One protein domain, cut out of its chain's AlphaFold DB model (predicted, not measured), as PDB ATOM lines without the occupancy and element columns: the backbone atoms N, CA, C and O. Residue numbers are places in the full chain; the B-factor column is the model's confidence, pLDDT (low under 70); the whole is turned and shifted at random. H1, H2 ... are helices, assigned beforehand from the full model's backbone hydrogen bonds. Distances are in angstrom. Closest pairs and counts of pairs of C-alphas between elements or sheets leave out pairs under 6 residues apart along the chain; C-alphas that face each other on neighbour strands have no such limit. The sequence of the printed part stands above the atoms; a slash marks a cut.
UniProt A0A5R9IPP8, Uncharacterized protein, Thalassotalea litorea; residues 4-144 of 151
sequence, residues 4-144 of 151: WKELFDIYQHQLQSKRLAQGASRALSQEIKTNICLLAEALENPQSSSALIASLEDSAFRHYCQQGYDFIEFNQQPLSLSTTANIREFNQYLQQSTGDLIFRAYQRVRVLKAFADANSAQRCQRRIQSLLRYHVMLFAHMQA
ATOM      1  N   TRP A   4     -17.407 -51.507  58.164       84.25
ATOM      2  CA  TRP A   4     -17.965 -50.238  57.688       84.25
ATOM      3  C   TRP A   4     -16.908 -49.258  57.172       84.25
ATOM      4  O   TRP A   4     -17.170 -48.517  56.228       84.25
ATOM      5  N   LYS A   5     -15.715 -49.253  57.778       84.94
ATOM      6  CA  LYS A   5     -14.607 -48.389  57.360       84.94
ATOM      7  C   LYS A   5     -14.036 -48.850  56.020       84.94
ATOM      8  O   LYS A   5     -13.849 -48.024  55.142       84.94
ATOM      9  N   GLU A   6     -13.872 -50.158  55.834       87.94
ATOM     10  CA  GLU A   6     -13.416 -50.736  54.561       87.94
ATOM     11  C   GLU A   6     -14.393 -50.437  53.414       87.94
ATOM     12  O   GLU A   6     -13.974 -49.982  52.351       87.94
ATOM     13  N   LEU A   7     -15.704 -50.605  53.630       89.31
ATOM     14  CA  LEU A   7     -16.715 -50.251  52.625       89.31
ATOM     15  C   LEU A   7     -16.716 -48.752  52.293       89.31
ATOM     16  O   LEU A   7     -16.870 -48.376  51.128       89.31
ATOM     17  N   PHE A   8     -16.541 -47.892  53.297       88.94
ATOM     18  CA  PHE A   8     -16.467 -46.450  53.087       88.94
ATOM     19  C   PHE A   8     -15.202 -46.046  52.321       88.94
ATOM     20  O   PHE A   8     -15.295 -45.239  51.398       88.94
ATOM     21  N   ASP A   9     -14.051 -46.638  52.640       90.81
ATOM     22  CA  ASP A   9     -12.784 -46.385  51.950       90.81
ATOM     23  C   ASP A   9     -12.865 -46.815  50.470       90.81
ATOM     24  O   ASP A   9     -12.464 -46.056  49.582       90.81
ATOM     25  N   ILE A  10     -13.491 -47.965  50.176       89.62
ATOM     26  CA  ILE A  10     -13.780 -48.409  48.799       89.62
ATOM     27  C   ILE A  10     -14.669 -47.391  48.075       89.62
ATOM     28  O   ILE A  10     -14.385 -47.009  46.937       89.62
ATOM     29  N   TYR A  11     -15.742 -46.929  48.719       87.69
ATOM     30  CA  TYR A  11     -16.655 -45.951  48.126       87.69
ATOM     31  C   TYR A  11     -15.973 -44.600  47.856       87.69
ATOM     32  O   TYR A  11     -16.147 -44.025  46.779       87.69
ATOM     33  N   GLN A  12     -15.161 -44.103  48.794       86.50
ATOM     34  CA  GLN A  12     -14.385 -42.872  48.618       86.50
ATOM     35  C   GLN A  12     -13.404 -42.993  47.453       86.50
ATOM     36  O   GLN A  12     -13.362 -42.101  46.604       86.50
ATOM     37  N   HIS A  13     -12.687 -44.114  47.356       83.69
ATOM     38  CA  HIS A  13     -11.795 -44.384  46.234       83.69
ATOM     39  C   HIS A  13     -12.555 -44.354  44.899       83.69
ATOM     40  O   HIS A  13     -12.155 -43.657  43.971       83.69
ATOM     41  N   GLN A  14     -13.710 -45.026  44.811       82.12
ATOM     42  CA  GLN A  14     -14.548 -45.010  43.606       82.12
ATOM     43  C   GLN A  14     -15.035 -43.604  43.232       82.12
ATOM     44  O   GLN A  14     -15.056 -43.249  42.050       82.12
ATOM     45  N   LEU A  15     -15.439 -42.787  44.209       82.12
ATOM     46  CA  LEU A  15     -15.833 -41.398  43.965       82.12
ATOM     47  C   LEU A  15     -14.670 -40.564  43.430       82.12
ATOM     48  O   LEU A  15     -14.861 -39.761  42.514       82.12
ATOM     49  N   GLN A  16     -13.480 -40.745  43.996       81.62
ATOM     50  CA  GLN A  16     -12.285 -40.015  43.596       81.62
ATOM     51  C   GLN A  16     -11.867 -40.391  42.168       81.62
ATOM     52  O   GLN A  16     -11.672 -39.492  41.351       81.62
ATOM     53  N   SER A  17     -11.873 -41.687  41.828       80.81
ATOM     54  CA  SER A  17     -11.653 -42.177  40.459       80.81
ATOM     55  C   SER A  17     -12.670 -41.594  39.476       80.81
ATOM     56  O   SER A  17     -12.287 -41.042  38.450       80.81
ATOM     57  N   LYS A  18     -13.970 -41.600  39.813       80.75
ATOM     58  CA  LYS A  18     -15.017 -41.018  38.951       80.75
ATOM     59  C   LYS A  18     -14.824 -39.523  38.708       80.75
ATOM     60  O   LYS A  18     -15.020 -39.055  37.587       80.75
ATOM     61  N   ARG A  19     -14.465 -38.756  39.740       82.88
ATOM     62  CA  ARG A  19     -14.198 -37.314  39.603       82.88
ATOM     63  C   ARG A  19     -12.988 -37.056  38.717       82.88
ATOM     64  O   ARG A  19     -13.045 -36.163  37.873       82.88
ATOM     65  N   LEU A  20     -11.930 -37.845  38.888       85.62
ATOM     66  CA  LEU A  20     -10.729 -37.753  38.071       85.62
ATOM     67  C   LEU A  20     -11.042 -38.075  36.605       85.62
ATOM     68  O   LEU A  20     -10.711 -37.266  35.742       85.62
ATOM     69  N   ALA A  21     -11.782 -39.152  36.333       84.19
ATOM     70  CA  ALA A  21     -12.209 -39.522  34.986       84.19
ATOM     71  C   ALA A  21     -13.057 -38.432  34.310       84.19
ATOM     72  O   ALA A  21     -12.839 -38.078  33.149       84.19
ATOM     73  N   GLN A  22     -13.996 -37.826  35.046       85.94
ATOM     74  CA  GLN A  22     -14.802 -36.713  34.537       85.94
ATOM     75  C   GLN A  22     -13.960 -35.466  34.247       85.94
ATOM     76  O   GLN A  22     -14.157 -34.823  33.214       85.94
ATOM     77  N   GLY A  23     -13.032 -35.116  35.142       89.69
ATOM     78  CA  GLY A  23     -12.100 -34.008  34.941       89.69
ATOM     79  C   GLY A  23     -11.220 -34.231  33.713       89.69
ATOM     80  O   GLY A  23     -11.160 -33.368  32.837       89.69
ATOM     81  N   ALA A  24     -10.640 -35.428  33.602       91.19
ATOM     82  CA  ALA A  24      -9.789 -35.834  32.493       91.19
ATOM     83  C   ALA A  24     -10.530 -35.799  31.158       91.19
ATOM     84  O   ALA A  24     -10.033 -35.233  30.185       91.19
ATOM     85  N   SER A  25     -11.756 -36.328  31.128       91.12
ATOM     86  CA  SER A  25     -12.578 -36.363  29.918       91.12
ATOM     87  C   SER A  25     -12.893 -34.955  29.427       91.12
ATOM     88  O   SER A  25     -12.735 -34.665  28.240       91.12
ATOM     89  N   ARG A  26     -13.276 -34.048  30.335       93.31
ATOM     90  CA  ARG A  26     -13.577 -32.650  29.996       93.31
ATOM     91  C   ARG A  26     -12.341 -31.909  29.500       93.31
ATOM     92  O   ARG A  26     -12.411 -31.279  28.449       93.31
ATOM     93  N   ALA A  27     -11.233 -32.002  30.232       95.88
ATOM     94  CA  ALA A  27      -9.991 -31.317  29.895       95.88
ATOM     95  C   ALA A  27      -9.445 -31.782  28.539       95.88
ATOM     96  O   ALA A  27      -9.195 -30.954  27.666       95.88
ATOM     97  N   LEU A  28      -9.351 -33.098  28.314       95.94
ATOM     98  CA  LEU A  28      -8.837 -33.626  27.050       95.94
ATOM     99  C   LEU A  28      -9.794 -33.361  25.881       95.94
ATOM    100  O   LEU A  28      -9.351 -33.046  24.781       95.94
ATOM    101  N   SER A  29     -11.109 -33.437  26.109       95.75
ATOM    102  CA  SER A  29     -12.101 -33.071  25.090       95.75
ATOM    103  C   SER A  29     -11.980 -31.607  24.674       95.75
ATOM    104  O   SER A  29     -12.159 -31.296  23.498       95.75
ATOM    105  N   GLN A  30     -11.702 -30.711  25.621       97.25
ATOM    106  CA  GLN A  30     -11.500 -29.297  25.328       97.25
ATOM    107  C   GLN A  30     -10.201 -29.072  24.550       97.25
ATOM    108  O   GLN A  30     -10.243 -28.423  23.511       97.25
ATOM    109  N   GLU A  31      -9.095 -29.677  24.988       98.06
ATOM    110  CA  GLU A  31      -7.794 -29.619  24.305       98.06
ATOM    111  C   GLU A  31      -7.899 -30.098  22.845       98.06
ATOM    112  O   GLU A  31      -7.466 -29.425  21.909       98.06
ATOM    113  N   ILE A  32      -8.584 -31.224  22.616       98.00
ATOM    114  CA  ILE A  32      -8.828 -31.761  21.269       98.00
ATOM    115  C   ILE A  32      -9.663 -30.796  20.421       98.00
ATOM    116  O   ILE A  32      -9.348 -30.605  19.245       98.00
ATOM    117  N   LYS A  33     -10.703 -30.164  20.981       97.75
ATOM    118  CA  LYS A  33     -11.506 -29.157  20.265       97.75
ATOM    119  C   LYS A  33     -10.678 -27.934  19.889       97.75
ATOM    120  O   LYS A  33     -10.754 -27.502  18.742       97.75
ATOM    121  N   THR A  34      -9.886 -27.404  20.821       98.19
ATOM    122  CA  THR A  34      -8.987 -26.278  20.548       98.19
ATOM    123  C   THR A  34      -8.034 -26.629  19.408       98.19
ATOM    124  O   THR A  34      -7.930 -25.881  18.438       98.19
ATOM    125  N   ASN A  35      -7.426 -27.815  19.455       98.31
ATOM    126  CA  ASN A  35      -6.540 -28.295  18.397       98.31
ATOM    127  C   ASN A  35      -7.254 -28.455  17.047       98.31
ATOM    128  O   ASN A  35      -6.678 -28.106  16.022       98.31
ATOM    129  N   ILE A  36      -8.503 -28.928  17.013       98.19
ATOM    130  CA  ILE A  36      -9.307 -28.971  15.778       98.19
ATOM    131  C   ILE A  36      -9.461 -27.563  15.186       98.19
ATOM    132  O   ILE A  36      -9.213 -27.390  13.994       98.19
ATOM    133  N   CYS A  37      -9.817 -26.568  16.004       97.81
ATOM    134  CA  CYS A  37      -9.961 -25.181  15.557       97.81
ATOM    135  C   CYS A  37      -8.637 -24.613  15.032       97.81
ATOM    136  O   CYS A  37      -8.604 -24.072  13.933       97.81
ATOM    137  N   LEU A  38      -7.533 -24.801  15.763       96.69
ATOM    138  CA  LEU A  38      -6.203 -24.342  15.347       96.69
ATOM    139  C   LEU A  38      -5.756 -24.983  14.026       96.69
ATOM    140  O   LEU A  38      -5.196 -24.307  13.168       96.69
ATOM    141  N   LEU A  39      -6.010 -26.282  13.844       96.06
ATOM    142  CA  LEU A  39      -5.674 -26.993  12.609       96.06
ATOM    143  C   LEU A  39      -6.538 -26.532  11.429       96.06
ATOM    144  O   LEU A  39      -6.016 -26.427  10.322       96.06
ATOM    145  N   ALA A  40      -7.830 -26.272  11.643       96.06
ATOM    146  CA  ALA A  40      -8.716 -25.732  10.613       96.06
ATOM    147  C   ALA A  40      -8.271 -24.322  10.191       96.06
ATOM    148  O   ALA A  40      -8.015 -24.090   9.011       96.06
ATOM    149  N   GLU A  41      -8.041 -23.439  11.163       94.81
ATOM    150  CA  GLU A  41      -7.539 -22.079  10.943       94.81
ATOM    151  C   GLU A  41      -6.194 -22.088  10.195       94.81
ATOM    152  O   GLU A  41      -5.971 -21.317   9.263       94.81
ATOM    153  N   ALA A  42      -5.297 -23.017  10.542       92.31
ATOM    154  CA  ALA A  42      -3.994 -23.162   9.895       92.31
ATOM    155  C   ALA A  42      -4.075 -23.646   8.436       92.31
ATOM    156  O   ALA A  42      -3.100 -23.480   7.695       92.31
ATOM    157  N   LEU A  43      -5.186 -24.273   8.031       91.94
ATOM    158  CA  LEU A  43      -5.458 -24.649   6.640       91.94
ATOM    159  C   LEU A  43      -6.060 -23.495   5.842       91.94
ATOM    160  O   LEU A  43      -5.727 -23.358   4.665       91.94
ATOM    161  N   GLU A  44      -6.923 -22.696   6.465       92.38
ATOM    162  CA  GLU A  44      -7.555 -21.525   5.846       92.38
ATOM    163  C   GLU A  44      -6.569 -20.362   5.688       92.38
ATOM    164  O   GLU A  44      -6.605 -19.656   4.681       92.38
ATOM    165  N   ASN A  45      -5.617 -20.232   6.618       89.12
ATOM    166  CA  ASN A  45      -4.629 -19.156   6.651       89.12
ATOM    167  C   ASN A  45      -3.184 -19.691   6.577       89.12
ATOM    168  O   ASN A  45      -2.456 -19.670   7.577       89.12
ATOM    169  N   PRO A  46      -2.699 -20.128   5.393       82.31
ATOM    170  CA  PRO A  46      -1.362 -20.712   5.239       82.31
ATOM    171  C   PRO A  46      -0.211 -19.817   5.715       82.31
ATOM    172  O   PRO A  46       0.820 -20.329   6.147       82.31
ATOM    173  N   GLN A  47      -0.384 -18.492   5.662       81.44
ATOM    174  CA  GLN A  47       0.621 -17.519   6.103       81.44
ATOM    175  C   GLN A  47       0.829 -17.531   7.628       81.44
ATOM    176  O   GLN A  47       1.948 -17.336   8.092       81.44
ATOM    177  N   SER A  48      -0.219 -17.838   8.397       84.38
ATOM    178  CA  SER A  48      -0.190 -17.914   9.867       84.38
ATOM    179  C   SER A  48      -0.005 -19.342  10.388       84.38
ATOM    180  O   SER A  48       0.086 -19.566  11.597       84.38
ATOM    181  N   SER A  49       0.074 -20.324   9.484       85.75
ATOM    182  CA  SER A  49       0.063 -21.755   9.797       85.75
ATOM    183  C   SER A  49       1.149 -22.155  10.802       85.75
ATOM    184  O   SER A  49       0.882 -22.918  11.725       85.75
ATOM    185  N   SER A  50       2.357 -21.588  10.696       86.88
ATOM    186  CA  SER A  50       3.458 -21.899  11.620       86.88
ATOM    187  C   SER A  50       3.142 -21.521  13.072       86.88
ATOM    188  O   SER A  50       3.341 -22.330  13.976       86.88
ATOM    189  N   ALA A  51       2.608 -20.316  13.300       89.50
ATOM    190  CA  ALA A  51       2.267 -19.831  14.639       89.50
ATOM    191  C   ALA A  51       1.079 -20.598  15.245       89.50
ATOM    192  O   ALA A  51       1.076 -20.925  16.434       89.50
ATOM    193  N   LEU A  52       0.093 -20.946  14.413       92.38
ATOM    194  CA  LEU A  52      -1.069 -21.737  14.822       92.38
ATOM    195  C   LEU A  52      -0.674 -23.172  15.193       92.38
ATOM    196  O   LEU A  52      -1.128 -23.694  16.206       92.38
ATOM    197  N   ILE A  53       0.229 -23.790  14.425       92.25
ATOM    198  CA  ILE A  53       0.761 -25.123  14.737       92.25
ATOM    199  C   ILE A  53       1.576 -25.101  16.034       92.25
ATOM    200  O   ILE A  53       1.421 -25.999  16.859       92.25
ATOM    201  N   ALA A  54       2.429 -24.094  16.242       90.69
ATOM    202  CA  ALA A  54       3.203 -23.962  17.480       90.69
ATOM    203  C   ALA A  54       2.296 -23.851  18.721       90.69
ATOM    204  O   ALA A  54       2.636 -24.370  19.789       90.69
ATOM    205  N   SER A  55       1.114 -23.255  18.547       94.50
ATOM    206  CA  SER A  55       0.087 -23.088  19.578       94.50
ATOM    207  C   SER A  55      -0.744 -24.345  19.865       94.50
ATOM    208  O   SER A  55      -1.582 -24.300  20.759       94.50
ATOM    209  N   LEU A  56      -0.531 -25.468  19.160       96.69
ATOM    210  CA  LEU A  56      -1.242 -26.716  19.464       96.69
ATOM    211  C   LEU A  56      -0.989 -27.152  20.913       96.69
ATOM    212  O   LEU A  56       0.160 -27.219  21.373       96.69
ATOM    213  N   GLU A  57      -2.073 -27.481  21.598       97.31
ATOM    214  CA  GLU A  57      -2.116 -27.843  23.006       97.31
ATOM    215  C   GLU A  57      -1.800 -29.334  23.213       97.31
ATOM    216  O   GLU A  57      -2.160 -30.197  22.410       97.31
ATOM    217  N   ASP A  58      -1.100 -29.633  24.304       97.19
ATOM    218  CA  ASP A  58      -0.767 -30.984  24.780       97.19
ATOM    219  C   ASP A  58      -0.628 -31.025  26.317       97.19
ATOM    220  O   ASP A  58       0.054 -31.878  26.890       97.19
ATOM    221  N   SER A  59      -1.194 -30.033  26.997       97.00
ATOM    222  CA  SER A  59      -1.038 -29.794  28.429       97.00
ATOM    223  C   SER A  59      -1.881 -30.754  29.270       97.00
ATOM    224  O   SER A  59      -1.352 -31.369  30.198       97.00
ATOM    225  N   ALA A  60      -3.153 -30.950  28.915       96.00
ATOM    226  CA  ALA A  60      -4.054 -31.881  29.577       96.00
ATOM    227  C   ALA A  60      -3.574 -33.313  29.347       96.00
ATOM    228  O   ALA A  60      -3.444 -34.078  30.303       96.00
ATOM    229  N   PHE A  61      -3.219 -33.657  28.106       97.19
ATOM    230  CA  PHE A  61      -2.625 -34.954  27.797       97.19
ATOM    231  C   PHE A  61      -1.399 -35.253  28.668       97.19
ATOM    232  O   PHE A  61      -1.350 -36.297  29.320       97.19
ATOM    233  N   ARG A  62      -0.427 -34.330  28.727       96.62
ATOM    234  CA  ARG A  62       0.785 -34.506  29.544       96.62
ATOM    235  C   ARG A  62       0.463 -34.632  31.029       96.62
ATOM    236  O   ARG A  62       1.025 -35.508  31.684       96.62
ATOM    237  N   HIS A  63      -0.446 -33.807  31.542       95.38
ATOM    238  CA  HIS A  63      -0.869 -33.844  32.939       95.38
ATOM    239  C   HIS A  63      -1.437 -35.216  33.330       95.38
ATOM    240  O   HIS A  63      -0.981 -35.819  34.300       95.38
ATOM    241  N   TYR A  64      -2.376 -35.756  32.550       94.31
ATOM    242  CA  TYR A  64      -2.997 -37.046  32.861       94.31
ATOM    243  C   TYR A  64      -2.077 -38.240  32.593       94.31
ATOM    244  O   TYR A  64      -2.134 -39.221  33.333       94.31
ATOM    245  N   CYS A  65      -1.153 -38.135  31.631       92.88
ATOM    246  CA  CYS A  65      -0.077 -39.118  31.485       92.88
ATOM    247  C   CYS A  65       0.811 -39.181  32.735       92.88
ATOM    248  O   CYS A  65       1.138 -40.268  33.199       92.88
ATOM    249  N   GLN A  66       1.197 -38.029  33.296       92.00
ATOM    250  CA  GLN A  66       2.024 -37.966  34.508       92.00
ATOM    251  C   GLN A  66       1.313 -38.542  35.736       92.00
ATOM    252  O   GLN A  66       1.971 -39.067  36.629       92.00
ATOM    253  N   GLN A  67      -0.018 -38.473  35.770       88.31
ATOM    254  CA  GLN A  67      -0.834 -39.091  36.815       88.31
ATOM    255  C   GLN A  67      -1.112 -40.585  36.582       88.31
ATOM    256  O   GLN A  67      -1.780 -41.203  37.405       88.31
ATOM    257  N   GLY A  68      -0.618 -41.172  35.485       87.50
ATOM    258  CA  GLY A  68      -0.850 -42.580  35.157       87.50
ATOM    259  C   GLY A  68      -2.309 -42.899  34.821       87.50
ATOM    260  O   GLY A  68      -2.748 -44.023  35.044       87.50
ATOM    261  N   TYR A  69      -3.070 -41.917  34.330       90.81
ATOM    262  CA  TYR A  69      -4.474 -42.110  33.981       90.81
ATOM    263  C   TYR A  69      -4.638 -43.087  32.810       90.81
ATOM    264  O   TYR A  69      -3.964 -42.953  31.785       90.81
ATOM    265  N   ASP A  70      -5.578 -44.027  32.939       91.81
ATOM    266  CA  ASP A  70      -5.939 -44.937  31.857       91.81
ATOM    267  C   ASP A  70      -6.998 -44.306  30.944       91.81
ATOM    268  O   ASP A  70      -8.186 -44.212  31.254       91.81
ATOM    269  N   PHE A  71      -6.561 -43.887  29.760       93.31
ATOM    270  CA  PHE A  71      -7.423 -43.276  28.757       93.31
ATOM    271  C   PHE A  71      -8.487 -44.222  28.169       93.31
ATOM    272  O   PHE A  71      -9.415 -43.745  27.507       93.31
ATOM    273  N   ILE A  72      -8.404 -45.537  28.412       91.44
ATOM    274  CA  ILE A  72      -9.473 -46.491  28.073       91.44
ATOM    275  C   ILE A  72     -10.774 -46.132  28.812       91.44
ATOM    276  O   ILE A  72     -11.861 -46.369  28.286       91.44
ATOM    277  N   GLU A  73     -10.700 -45.467  29.970       89.12
ATOM    278  CA  GLU A  73     -11.880 -45.043  30.732       89.12
ATOM    279  C   GLU A  73     -12.781 -44.041  29.988       89.12
ATOM    280  O   GLU A  73     -13.958 -43.918  30.322       89.12
ATOM    281  N   PHE A  74     -12.282 -43.340  28.961       89.00
ATOM    282  CA  PHE A  74     -13.120 -42.437  28.160       89.00
ATOM    283  C   PHE A  74     -14.076 -43.171  27.231       89.00
ATOM    284  O   PHE A  74     -15.220 -42.755  27.066       89.00
ATOM    285  N   ASN A  75     -13.606 -44.254  26.623       92.25
ATOM    286  CA  ASN A  75     -14.439 -45.168  25.870       92.25
ATOM    287  C   ASN A  75     -13.777 -46.544  25.916       92.25
ATOM    288  O   ASN A  75     -12.704 -46.750  25.347       92.25
ATOM    289  N   GLN A  76     -14.427 -47.476  26.605       92.88
ATOM    290  CA  GLN A  76     -13.921 -48.837  26.776       92.88
ATOM    291  C   GLN A  76     -14.042 -49.663  25.494       92.88
ATOM    292  O   GLN A  76     -13.394 -50.698  25.359       92.88
ATOM    293  N   GLN A  77     -14.879 -49.221  24.551       94.50
ATOM    294  CA  GLN A  77     -15.012 -49.874  23.262       94.50
ATOM    295  C   GLN A  77     -13.869 -49.439  22.342       94.50
ATOM    296  O   GLN A  77     -13.531 -48.251  22.291       94.50
ATOM    297  N   PRO A  78     -13.280 -50.372  21.582       95.25
ATOM    298  CA  PRO A  78     -12.306 -50.016  20.568       95.25
ATOM    299  C   PRO A  78     -12.978 -49.265  19.410       95.25
ATOM    300  O   PRO A  78     -14.203 -49.294  19.245       95.25
ATOM    301  N   LEU A  79     -12.177 -48.602  18.573       96.19
ATOM    302  CA  LEU A  79     -12.711 -47.897  17.408       96.19
ATOM    303  C   LEU A  79     -13.427 -48.868  16.466       96.19
ATOM    304  O   LEU A  79     -12.857 -49.864  16.010       96.19
ATOM    305  N   SER A  80     -14.667 -48.531  16.131       94.62
ATOM    306  CA  SER A  80     -15.546 -49.358  15.315       94.62
ATOM    307  C   SER A  80     -15.898 -48.688  13.986       94.62
ATOM    308  O   SER A  80     -15.803 -47.470  13.803       94.62
ATOM    309  N   LEU A  81     -16.367 -49.508  13.045       93.00
ATOM    310  CA  LEU A  81     -16.851 -49.041  11.747       93.00
ATOM    311  C   LEU A  81     -18.014 -48.048  11.884       93.00
ATOM    312  O   LEU A  81     -18.053 -47.059  11.147       93.00
ATOM    313  N   SER A  82     -18.907 -48.255  12.859       90.69
ATOM    314  CA  SER A  82     -20.037 -47.355  13.106       90.69
ATOM    315  C   SER A  82     -19.575 -45.963  13.532       90.69
ATOM    316  O   SER A  82     -20.071 -44.977  12.990       90.69
ATOM    317  N   THR A  83     -18.572 -45.863  14.414       91.56
ATOM    318  CA  THR A  83     -17.991 -44.576  14.825       91.56
ATOM    319  C   THR A  83     -17.412 -43.816  13.630       91.56
ATOM    320  O   THR A  83     -17.602 -42.610  13.495       91.56
ATOM    321  N   THR A  84     -16.741 -44.525  12.720       92.75
ATOM    322  CA  THR A  84     -16.051 -43.928  11.562       92.75
ATOM    323  C   THR A  84     -16.949 -43.622  10.358       92.75
ATOM    324  O   THR A  84     -16.441 -43.152   9.342       92.75
ATOM    325  N   ALA A  85     -18.255 -43.911  10.431       91.12
ATOM    326  CA  ALA A  85     -19.184 -43.816   9.299       91.12
ATOM    327  C   ALA A  85     -18.696 -44.548   8.030       91.12
ATOM    328  O   ALA A  85     -18.958 -44.108   6.911       91.12
ATOM    329  N   ASN A  86     -17.958 -45.655   8.196       90.00
ATOM    330  CA  ASN A  86     -17.330 -46.428   7.115       90.00
ATOM    331  C   ASN A  86     -16.374 -45.625   6.204       90.00
ATOM    332  O   ASN A  86     -16.113 -46.023   5.062       90.00
ATOM    333  N   ILE A  87     -15.830 -44.500   6.676       92.62
ATOM    334  CA  ILE A  87     -14.855 -43.723   5.907       92.62
ATOM    335  C   ILE A  87     -13.539 -44.514   5.843       92.62
ATOM    336  O   ILE A  87     -12.850 -44.703   6.846       92.62
ATOM    337  N   ARG A  88     -13.161 -44.935   4.627       92.50
ATOM    338  CA  ARG A  88     -12.027 -45.849   4.371       92.50
ATOM    339  C   ARG A  88     -10.696 -45.403   4.977       92.50
ATOM    340  O   ARG A  88      -9.882 -46.251   5.330       92.50
ATOM    341  N   GLU A  89     -10.453 -44.098   5.098       92.06
ATOM    342  CA  GLU A  89      -9.187 -43.583   5.634       92.06
ATOM    343  C   GLU A  89      -8.941 -43.975   7.103       92.06
ATOM    344  O   GLU A  89      -7.787 -44.035   7.541       92.06
ATOM    345  N   PHE A  90     -10.013 -44.265   7.853       95.69
ATOM    346  CA  PHE A  90      -9.946 -44.646   9.261       95.69
ATOM    347  C   PHE A  90      -9.825 -46.156   9.481       95.69
ATOM    348  O   PHE A  90      -9.575 -46.574  10.608       95.69
ATOM    349  N   ASN A  91      -9.912 -46.974   8.424       94.38
ATOM    350  CA  ASN A  91      -9.847 -48.435   8.537       94.38
ATOM    351  C   ASN A  91      -8.562 -48.923   9.228       94.38
ATOM    352  O   ASN A  91      -8.588 -49.897   9.970       94.38
ATOM    353  N   GLN A  92      -7.452 -48.206   9.034       95.12
ATOM    354  CA  GLN A  92      -6.160 -48.492   9.671       95.12
ATOM    355  C   GLN A  92      -6.154 -48.322  11.204       95.12
ATOM    356  O   GLN A  92      -5.194 -48.728  11.859       95.12
ATOM    357  N   TYR A  93      -7.183 -47.690  11.773       96.38
ATOM    358  CA  TYR A  93      -7.313 -47.424  13.208       96.38
ATOM    359  C   TYR A  93      -8.376 -48.292  13.888       96.38
ATOM    360  O   TYR A  93      -8.544 -48.202  15.101       96.38
ATOM    361  N   LEU A  94      -9.108 -49.115  13.133       95.62
ATOM    362  CA  LEU A  94     -10.132 -49.994  13.695       95.62
ATOM    363  C   LEU A  94      -9.524 -50.946  14.725       95.62
ATOM    364  O   LEU A  94      -8.369 -51.350  14.602       95.62
ATOM    365  N   GLN A  95     -10.323 -51.313  15.726       95.44
ATOM    366  CA  GLN A  95      -9.931 -52.183  16.842       95.44
ATOM    367  C   GLN A  95      -8.851 -51.607  17.777       95.44
ATOM    368  O   GLN A  95      -8.519 -52.245  18.773       95.44
ATOM    369  N   GLN A  96      -8.326 -50.402  17.517       97.12
ATOM    370  CA  GLN A  96      -7.403 -49.741  18.442       97.12
ATOM    371  C   GLN A  96      -8.151 -49.227  19.674       97.12
ATOM    372  O   GLN A  96      -9.305 -48.789  19.582       97.12
ATOM    373  N   SER A  97      -7.478 -49.280  20.825       97.25
ATOM    374  CA  SER A  97      -8.018 -48.773  22.083       97.25
ATOM    375  C   SER A  97      -8.059 -47.243  22.091       97.25
ATOM    376  O   SER A  97      -7.299 -46.572  21.390       97.25
ATOM    377  N   THR A  98      -8.918 -46.664  22.930       96.25
ATOM    378  CA  THR A  98      -8.994 -45.203  23.099       96.25
ATOM    379  C   THR A  98      -7.660 -44.606  23.546       96.25
ATOM    380  O   THR A  98      -7.268 -43.547  23.053       96.25
ATOM    381  N   GLY A  99      -6.920 -45.318  24.403       96.81
ATOM    382  CA  GLY A  99      -5.571 -44.927  24.806       96.81
ATOM    383  C   GLY A  99      -4.605 -44.857  23.628       96.81
ATOM    384  O   GLY A  99      -3.996 -43.810  23.412       96.81
ATOM    385  N   ASP A 100      -4.522 -45.911  22.811       97.38
ATOM    386  CA  ASP A 100      -3.644 -45.937  21.629       97.38
ATOM    387  C   ASP A 100      -3.941 -44.780  20.673       97.38
ATOM    388  O   ASP A 100      -3.028 -44.135  20.140       97.38
ATOM    389  N   LEU A 101      -5.228 -44.488  20.476       97.94
ATOM    390  CA  LEU A 101      -5.655 -43.418  19.589       97.94
ATOM    391  C   LEU A 101      -5.242 -42.041  20.120       97.94
ATOM    392  O   LEU A 101      -4.766 -41.213  19.337       97.94
ATOM    393  N   ILE A 102      -5.380 -41.809  21.428       97.81
ATOM    394  CA  ILE A 102      -4.957 -40.577  22.105       97.81
ATOM    395  C   ILE A 102      -3.439 -40.423  22.030       97.81
ATOM    396  O   ILE A 102      -2.958 -39.396  21.547       97.81
ATOM    397  N   PHE A 103      -2.673 -41.446  22.412       97.62
ATOM    398  CA  PHE A 103      -1.209 -41.406  22.346       97.62
ATOM    399  C   PHE A 103      -0.721 -41.076  20.937       97.62
ATOM    400  O   PHE A 103       0.118 -40.189  20.753       97.62
ATOM    401  N   ARG A 104      -1.294 -41.725  19.920       97.69
ATOM    402  CA  ARG A 104      -0.972 -41.445  18.519       97.69
ATOM    403  C   ARG A 104      -1.347 -40.014  18.118       97.69
ATOM    404  O   ARG A 104      -0.589 -39.397  17.369       97.69
ATOM    405  N   ALA A 105      -2.462 -39.460  18.604       97.75
ATOM    406  CA  ALA A 105      -2.845 -38.068  18.341       97.75
ATOM    407  C   ALA A 105      -1.741 -37.103  18.787       97.75
ATOM    408  O   ALA A 105      -1.227 -36.327  17.980       97.75
ATOM    409  N   TYR A 106      -1.318 -37.215  20.047       97.94
ATOM    410  CA  TYR A 106      -0.356 -36.295  20.652       97.94
ATOM    411  C   TYR A 106       1.081 -36.532  20.182       97.94
ATOM    412  O   TYR A 106       1.853 -35.582  20.051       97.94
ATOM    413  N   GLN A 107       1.436 -37.759  19.791       96.62
ATOM    414  CA  GLN A 107       2.669 -38.005  19.037       96.62
ATOM    415  C   GLN A 107       2.679 -37.223  17.717       96.62
ATOM    416  O   GLN A 107       3.683 -36.591  17.381       96.62
ATOM    417  N   ARG A 108       1.565 -37.226  16.976       96.19
ATOM    418  CA  ARG A 108       1.448 -36.489  15.709       96.19
ATOM    419  C   ARG A 108       1.420 -34.975  15.924       96.19
ATOM    420  O   ARG A 108       2.035 -34.278  15.120       96.19
ATOM    421  N   VAL A 109       0.797 -34.480  16.999       96.56
ATOM    422  CA  VAL A 109       0.874 -33.064  17.415       96.56
ATOM    423  C   VAL A 109       2.327 -32.658  17.638       96.56
ATOM    424  O   VAL A 109       2.804 -31.730  16.991       96.56
ATOM    425  N   ARG A 110       3.072 -33.399  18.468       94.81
ATOM    426  CA  ARG A 110       4.482 -33.103  18.764       94.81
ATOM    427  C   ARG A 110       5.346 -33.072  17.504       94.81
ATOM    428  O   ARG A 110       6.157 -32.169  17.330       94.81
ATOM    429  N   VAL A 111       5.162 -34.051  16.618       92.00
ATOM    430  CA  VAL A 111       5.871 -34.110  15.334       92.00
ATOM    431  C   VAL A 111       5.520 -32.905  14.462       92.00
ATOM    432  O   VAL A 111       6.411 -32.311  13.865       92.00
ATOM    433  N   LEU A 112       4.242 -32.524  14.387       92.06
ATOM    434  CA  LEU A 112       3.804 -31.382  13.588       92.06
ATOM    435  C   LEU A 112       4.368 -30.056  14.119       92.06
ATOM    436  O   LEU A 112       4.839 -29.260  13.311       92.06
ATOM    437  N   LYS A 113       4.401 -29.862  15.447       91.88
ATOM    438  CA  LYS A 113       5.039 -28.704  16.102       91.88
ATOM    439  C   LYS A 113       6.505 -28.566  15.686       91.88
ATOM    440  O   LYS A 113       6.885 -27.532  15.155       91.88
ATOM    441  N   ALA A 114       7.276 -29.650  15.773       88.69
ATOM    442  CA  ALA A 114       8.685 -29.648  15.369       88.69
ATOM    443  C   ALA A 114       8.907 -29.316  13.875       88.69
ATOM    444  O   ALA A 114       9.936 -28.755  13.509       88.69
ATOM    445  N   PHE A 115       7.958 -29.656  12.993       83.06
ATOM    446  CA  PHE A 115       8.051 -29.308  11.570       83.06
ATOM    447  C   PHE A 115       7.720 -27.841  11.269       83.06
ATOM    448  O   PHE A 115       8.240 -27.305  10.285       83.06
ATOM    449  N   ALA A 116       6.863 -27.202  12.072       78.88
ATOM    450  CA  ALA A 116       6.563 -25.777  11.932       78.88
ATOM    451  C   ALA A 116       7.805 -24.923  12.214       78.88
ATOM    452  O   ALA A 116       8.139 -24.056  11.410       78.88
ATOM    453  N   ASP A 117       8.560 -25.270  13.258       72.00
ATOM    454  CA  ASP A 117       9.795 -24.574  13.643       72.00
ATOM    455  C   ASP A 117      10.877 -24.616  12.543       72.00
ATOM    456  O   ASP A 117      11.715 -23.723  12.440       72.00
ATOM    457  N   ALA A 118      10.835 -25.622  11.661       71.00
ATOM    458  CA  ALA A 118      11.777 -25.799  10.555       71.00
ATOM    459  C   ALA A 118      11.410 -25.024   9.263       71.00
ATOM    460  O   ALA A 118      11.959 -25.318   8.200       71.00
ATOM    461  N   ASN A 119      10.478 -24.059   9.317       61.41
ATOM    462  CA  ASN A 119      10.091 -23.165   8.205       61.41
ATOM    463  C   ASN A 119       9.629 -23.878   6.914       61.41
ATOM    464  O   ASN A 119       9.805 -23.400   5.793       61.41
ATOM    465  N   SER A 120       8.983 -25.035   7.065       63.31
ATOM    466  CA  SER A 120       8.481 -25.849   5.949       63.31
ATOM    467  C   SER A 120       6.949 -25.900   5.879       63.31
ATOM    468  O   SER A 120       6.373 -26.897   5.447       63.31
ATOM    469  N   ALA A 121       6.271 -24.814   6.270       55.75
ATOM    470  CA  ALA A 121       4.810 -24.741   6.424       55.75
ATOM    471  C   ALA A 121       4.022 -25.243   5.195       55.75
ATOM    472  O   ALA A 121       3.055 -25.993   5.333       55.75
ATOM    473  N   GLN A 122       4.491 -24.948   3.979       60.78
ATOM    474  CA  GLN A 122       3.854 -25.405   2.735       60.78
ATOM    475  C   GLN A 122       3.928 -26.936   2.544       60.78
ATOM    476  O   GLN A 122       3.047 -27.540   1.938       60.78
ATOM    477  N   ARG A 123       4.936 -27.600   3.130       69.75
ATOM    478  CA  ARG A 123       5.052 -29.071   3.177       69.75
ATOM    479  C   ARG A 123       4.185 -29.694   4.279       69.75
ATOM    480  O   ARG A 123       3.955 -30.905   4.260       69.75
ATOM    481  N   CYS A 124       3.681 -28.894   5.219       79.88
ATOM    482  CA  CYS A 124       2.897 -29.369   6.355       79.88
ATOM    483  C   CYS A 124       1.401 -29.496   6.056       79.88
ATOM    484  O   CYS A 124       0.734 -30.239   6.767       79.88
ATOM    485  N   GLN A 125       0.868 -28.891   4.989       87.19
ATOM    486  CA  GLN A 125      -0.578 -28.874   4.712       87.19
ATOM    487  C   GLN A 125      -1.229 -30.270   4.740       87.19
ATOM    488  O   GLN A 125      -2.231 -30.480   5.419       87.19
ATOM    489  N   ARG A 126      -0.619 -31.270   4.085       88.94
ATOM    490  CA  ARG A 126      -1.119 -32.661   4.113       88.94
ATOM    491  C   ARG A 126      -1.084 -33.271   5.518       88.94
ATOM    492  O   ARG A 126      -1.961 -34.058   5.871       88.94
ATOM    493  N   ARG A 127      -0.076 -32.920   6.323       91.06
ATOM    494  CA  ARG A 127       0.057 -33.376   7.714       91.06
ATOM    495  C   ARG A 127      -1.002 -32.725   8.603       91.06
ATOM    496  O   ARG A 127      -1.615 -33.443   9.385       91.06
ATOM    497  N   ILE A 128      -1.263 -31.428   8.424       93.56
ATOM    498  CA  ILE A 128      -2.325 -30.686   9.118       93.56
ATOM    499  C   ILE A 128      -3.686 -31.308   8.791       93.56
ATOM    500  O   ILE A 128      -4.395 -31.714   9.703       93.56
ATOM    501  N   GLN A 129      -4.012 -31.503   7.506       94.56
ATOM    502  CA  GLN A 129      -5.263 -32.155   7.086       94.56
ATOM    503  C   GLN A 129      -5.410 -33.557   7.686       94.56
ATOM    504  O   GLN A 129      -6.464 -33.911   8.209       94.56
ATOM    505  N   SER A 130      -4.349 -34.366   7.630       94.50
ATOM    506  CA  SER A 130      -4.380 -35.721   8.179       94.50
ATOM    507  C   SER A 130      -4.530 -35.736   9.703       94.50
ATOM    508  O   SER A 130      -5.164 -36.644  10.240       94.50
ATOM    509  N   LEU A 131      -3.956 -34.757  10.407       96.31
ATOM    510  CA  LEU A 131      -4.094 -34.626  11.854       96.31
ATOM    511  C   LEU A 131      -5.471 -34.088  12.250       96.31
ATOM    512  O   LEU A 131      -6.034 -34.575  13.226       96.31
ATOM    513  N   LEU A 132      -6.024 -33.156  11.474       97.06
ATOM    514  CA  LEU A 132      -7.370 -32.618  11.652       97.06
ATOM    515  C   LEU A 132      -8.411 -33.733  11.546       97.06
ATOM    516  O   LEU A 132      -9.169 -33.955  12.486       97.06
ATOM    517  N   ARG A 133      -8.397 -34.503  10.448       96.31
ATOM    518  CA  ARG A 133      -9.325 -35.636  10.257       96.31
ATOM    519  C   ARG A 133      -9.187 -36.675  11.366       96.31
ATOM    520  O   ARG A 133     -10.183 -37.211  11.843       96.31
ATOM    521  N   TYR A 134      -7.958 -36.906  11.824       97.50
ATOM    522  CA  TYR A 134      -7.690 -37.797  12.945       97.50
ATOM    523  C   TYR A 134      -8.272 -37.279  14.270       97.50
ATOM    524  O   TYR A 134      -8.908 -38.054  14.977       97.50
ATOM    525  N   HIS A 135      -8.116 -35.990  14.594       97.62
ATOM    526  CA  HIS A 135      -8.709 -35.397  15.801       97.62
ATOM    527  C   HIS A 135     -10.236 -35.401  15.752       97.62
ATOM    528  O   HIS A 135     -10.865 -35.670  16.768       97.62
ATOM    529  N   VAL A 136     -10.838 -35.160  14.584       97.00
ATOM    530  CA  VAL A 136     -12.296 -35.236  14.404       97.00
ATOM    531  C   VAL A 136     -12.810 -36.652  14.680       97.00
ATOM    532  O   VAL A 136     -13.755 -36.820  15.449       97.00
ATOM    533  N   MET A 137     -12.162 -37.673  14.112       97.12
ATOM    534  CA  MET A 137     -12.494 -39.074  14.388       97.12
ATOM    535  C   MET A 137     -12.299 -39.420  15.868       97.12
ATOM    536  O   MET A 137     -13.193 -40.001  16.480       97.12
ATOM    537  N   LEU A 138     -11.169 -39.020  16.460       97.25
ATOM    538  CA  LEU A 138     -10.874 -39.278  17.867       97.25
ATOM    539  C   LEU A 138     -11.905 -38.627  18.790       97.25
ATOM    540  O   LEU A 138     -12.387 -39.261  19.725       97.25
ATOM    541  N   PHE A 139     -12.269 -37.377  18.514       96.25
ATOM    542  CA  PHE A 139     -13.264 -36.653  19.289       96.25
ATOM    543  C   PHE A 139     -14.621 -37.366  19.250       96.25
ATOM    544  O   PHE A 139     -15.238 -37.571  20.292       96.25
ATOM    545  N   ALA A 140     -15.056 -37.812  18.069       95.19
ATOM    546  CA  ALA A 140     -16.285 -38.586  17.914       95.19
ATOM    547  C   ALA A 140     -16.227 -39.917  18.691       95.19
ATOM    548  O   ALA A 140     -17.157 -40.251  19.428       95.19
ATOM    549  N   HIS A 141     -15.096 -40.626  18.612       96.00
ATOM    550  CA  HIS A 141     -14.857 -41.870  19.346       96.00
ATOM    551  C   HIS A 141     -14.909 -41.689  20.864       96.00
ATOM    552  O   HIS A 141     -15.592 -42.452  21.544       96.00
ATOM    553  N   MET A 142     -14.262 -40.653  21.401       94.06
ATOM    554  CA  MET A 142     -14.292 -40.339  22.836       94.06
ATOM    555  C   MET A 142     -15.695 -39.993  23.345       94.06
ATOM    556  O   MET A 142     -15.993 -40.219  24.510       94.06
ATOM    557  N   GLN A 143     -16.557 -39.449  22.484       91.38
ATOM    558  CA  GLN A 143     -17.945 -39.125  22.822       91.38
ATOM    559  C   GLN A 143     -18.910 -40.297  22.580       91.38
ATOM    560  O   GLN A 143     -20.112 -40.139  22.784       91.38
ATOM    561  N   ALA A 144     -18.411 -41.449  22.111       92.19
ATOM    562  CA  ALA A 144     -19.218 -42.573  21.636       92.19
ATOM    563  C   ALA A 144     -20.279 -42.148  20.596       92.19
ATOM    564  O   ALA A 144     -21.398 -42.662  20.567       92.19
TER     565      ALA A 144
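Overview. This is residues 4 to 144 of the 151 residues of an uncharacterized protein of Thalassotalea litorea (UniProt A0A5R9IPP8). One very long helix, H1, packs with its residues 29 to 43 on H7 of the hairpin H6 and H7, while residues 4 to 16 stick out as an arm. Short H2 and H3 fold back along H1, and H5, which follows the long link of residues 75 to 87, lies apart from H1 and near H7. The printed part has 141 residues, with seven named helices, H1 to H7 in order, and no named strand: all helix. It is only just compact, close to loose, with a radius of gyration of the C-alphas of 17.3 A and spans of 64 by 32 by 18 A.

Arrangement. H1, residues 4 to 44, forms a helical hairpin with H2, residues 49 to 54; C-alphas 42 and 49 are closest, 4.3 A. H1 touches H3, residues 59 to 66, at a steep tilt of 38 degrees, closest at C-alphas 28 and 60, 5.7 A. H4, residues 71 to 74, touches H6, residues 98 to 117, closest at C-alphas 71 and 99, 4.7 A. H6 and H7, residues 121 to 142, form a helical hairpin at a shallow tilt of 20 degrees, closest at C-alphas 101 and 138, 6.9 A. H1 touches H7 at 34 degrees, only just shallow, opposite ways, closest at C-alphas 36 and 132, 5.8 A. H5, residues 88 to 93, and H1 are apart. Every O i to N i+4 pair is within hydrogen-bond range in H1, H2, H3 and H6; H7 has 15 of 18, H5 0 of 2 but 2 of 3 O i to N i+3 pairs, and H4 is too short.

Along the chain. H1 measures 60.2 A from C-alpha 4 at (-17.965, -50.238, 57.688), H6 29.5 A, and H7 29.6 A to C-alpha 142 at (-14.292, -40.339, 22.836).

Size, cuts and confidence. C-alphas 4 and 122 are farthest apart, 64.1 A. The printed part has no cut. The link H4 to H5 is long. Residues 119 to 123 are under 70 in pLDDT.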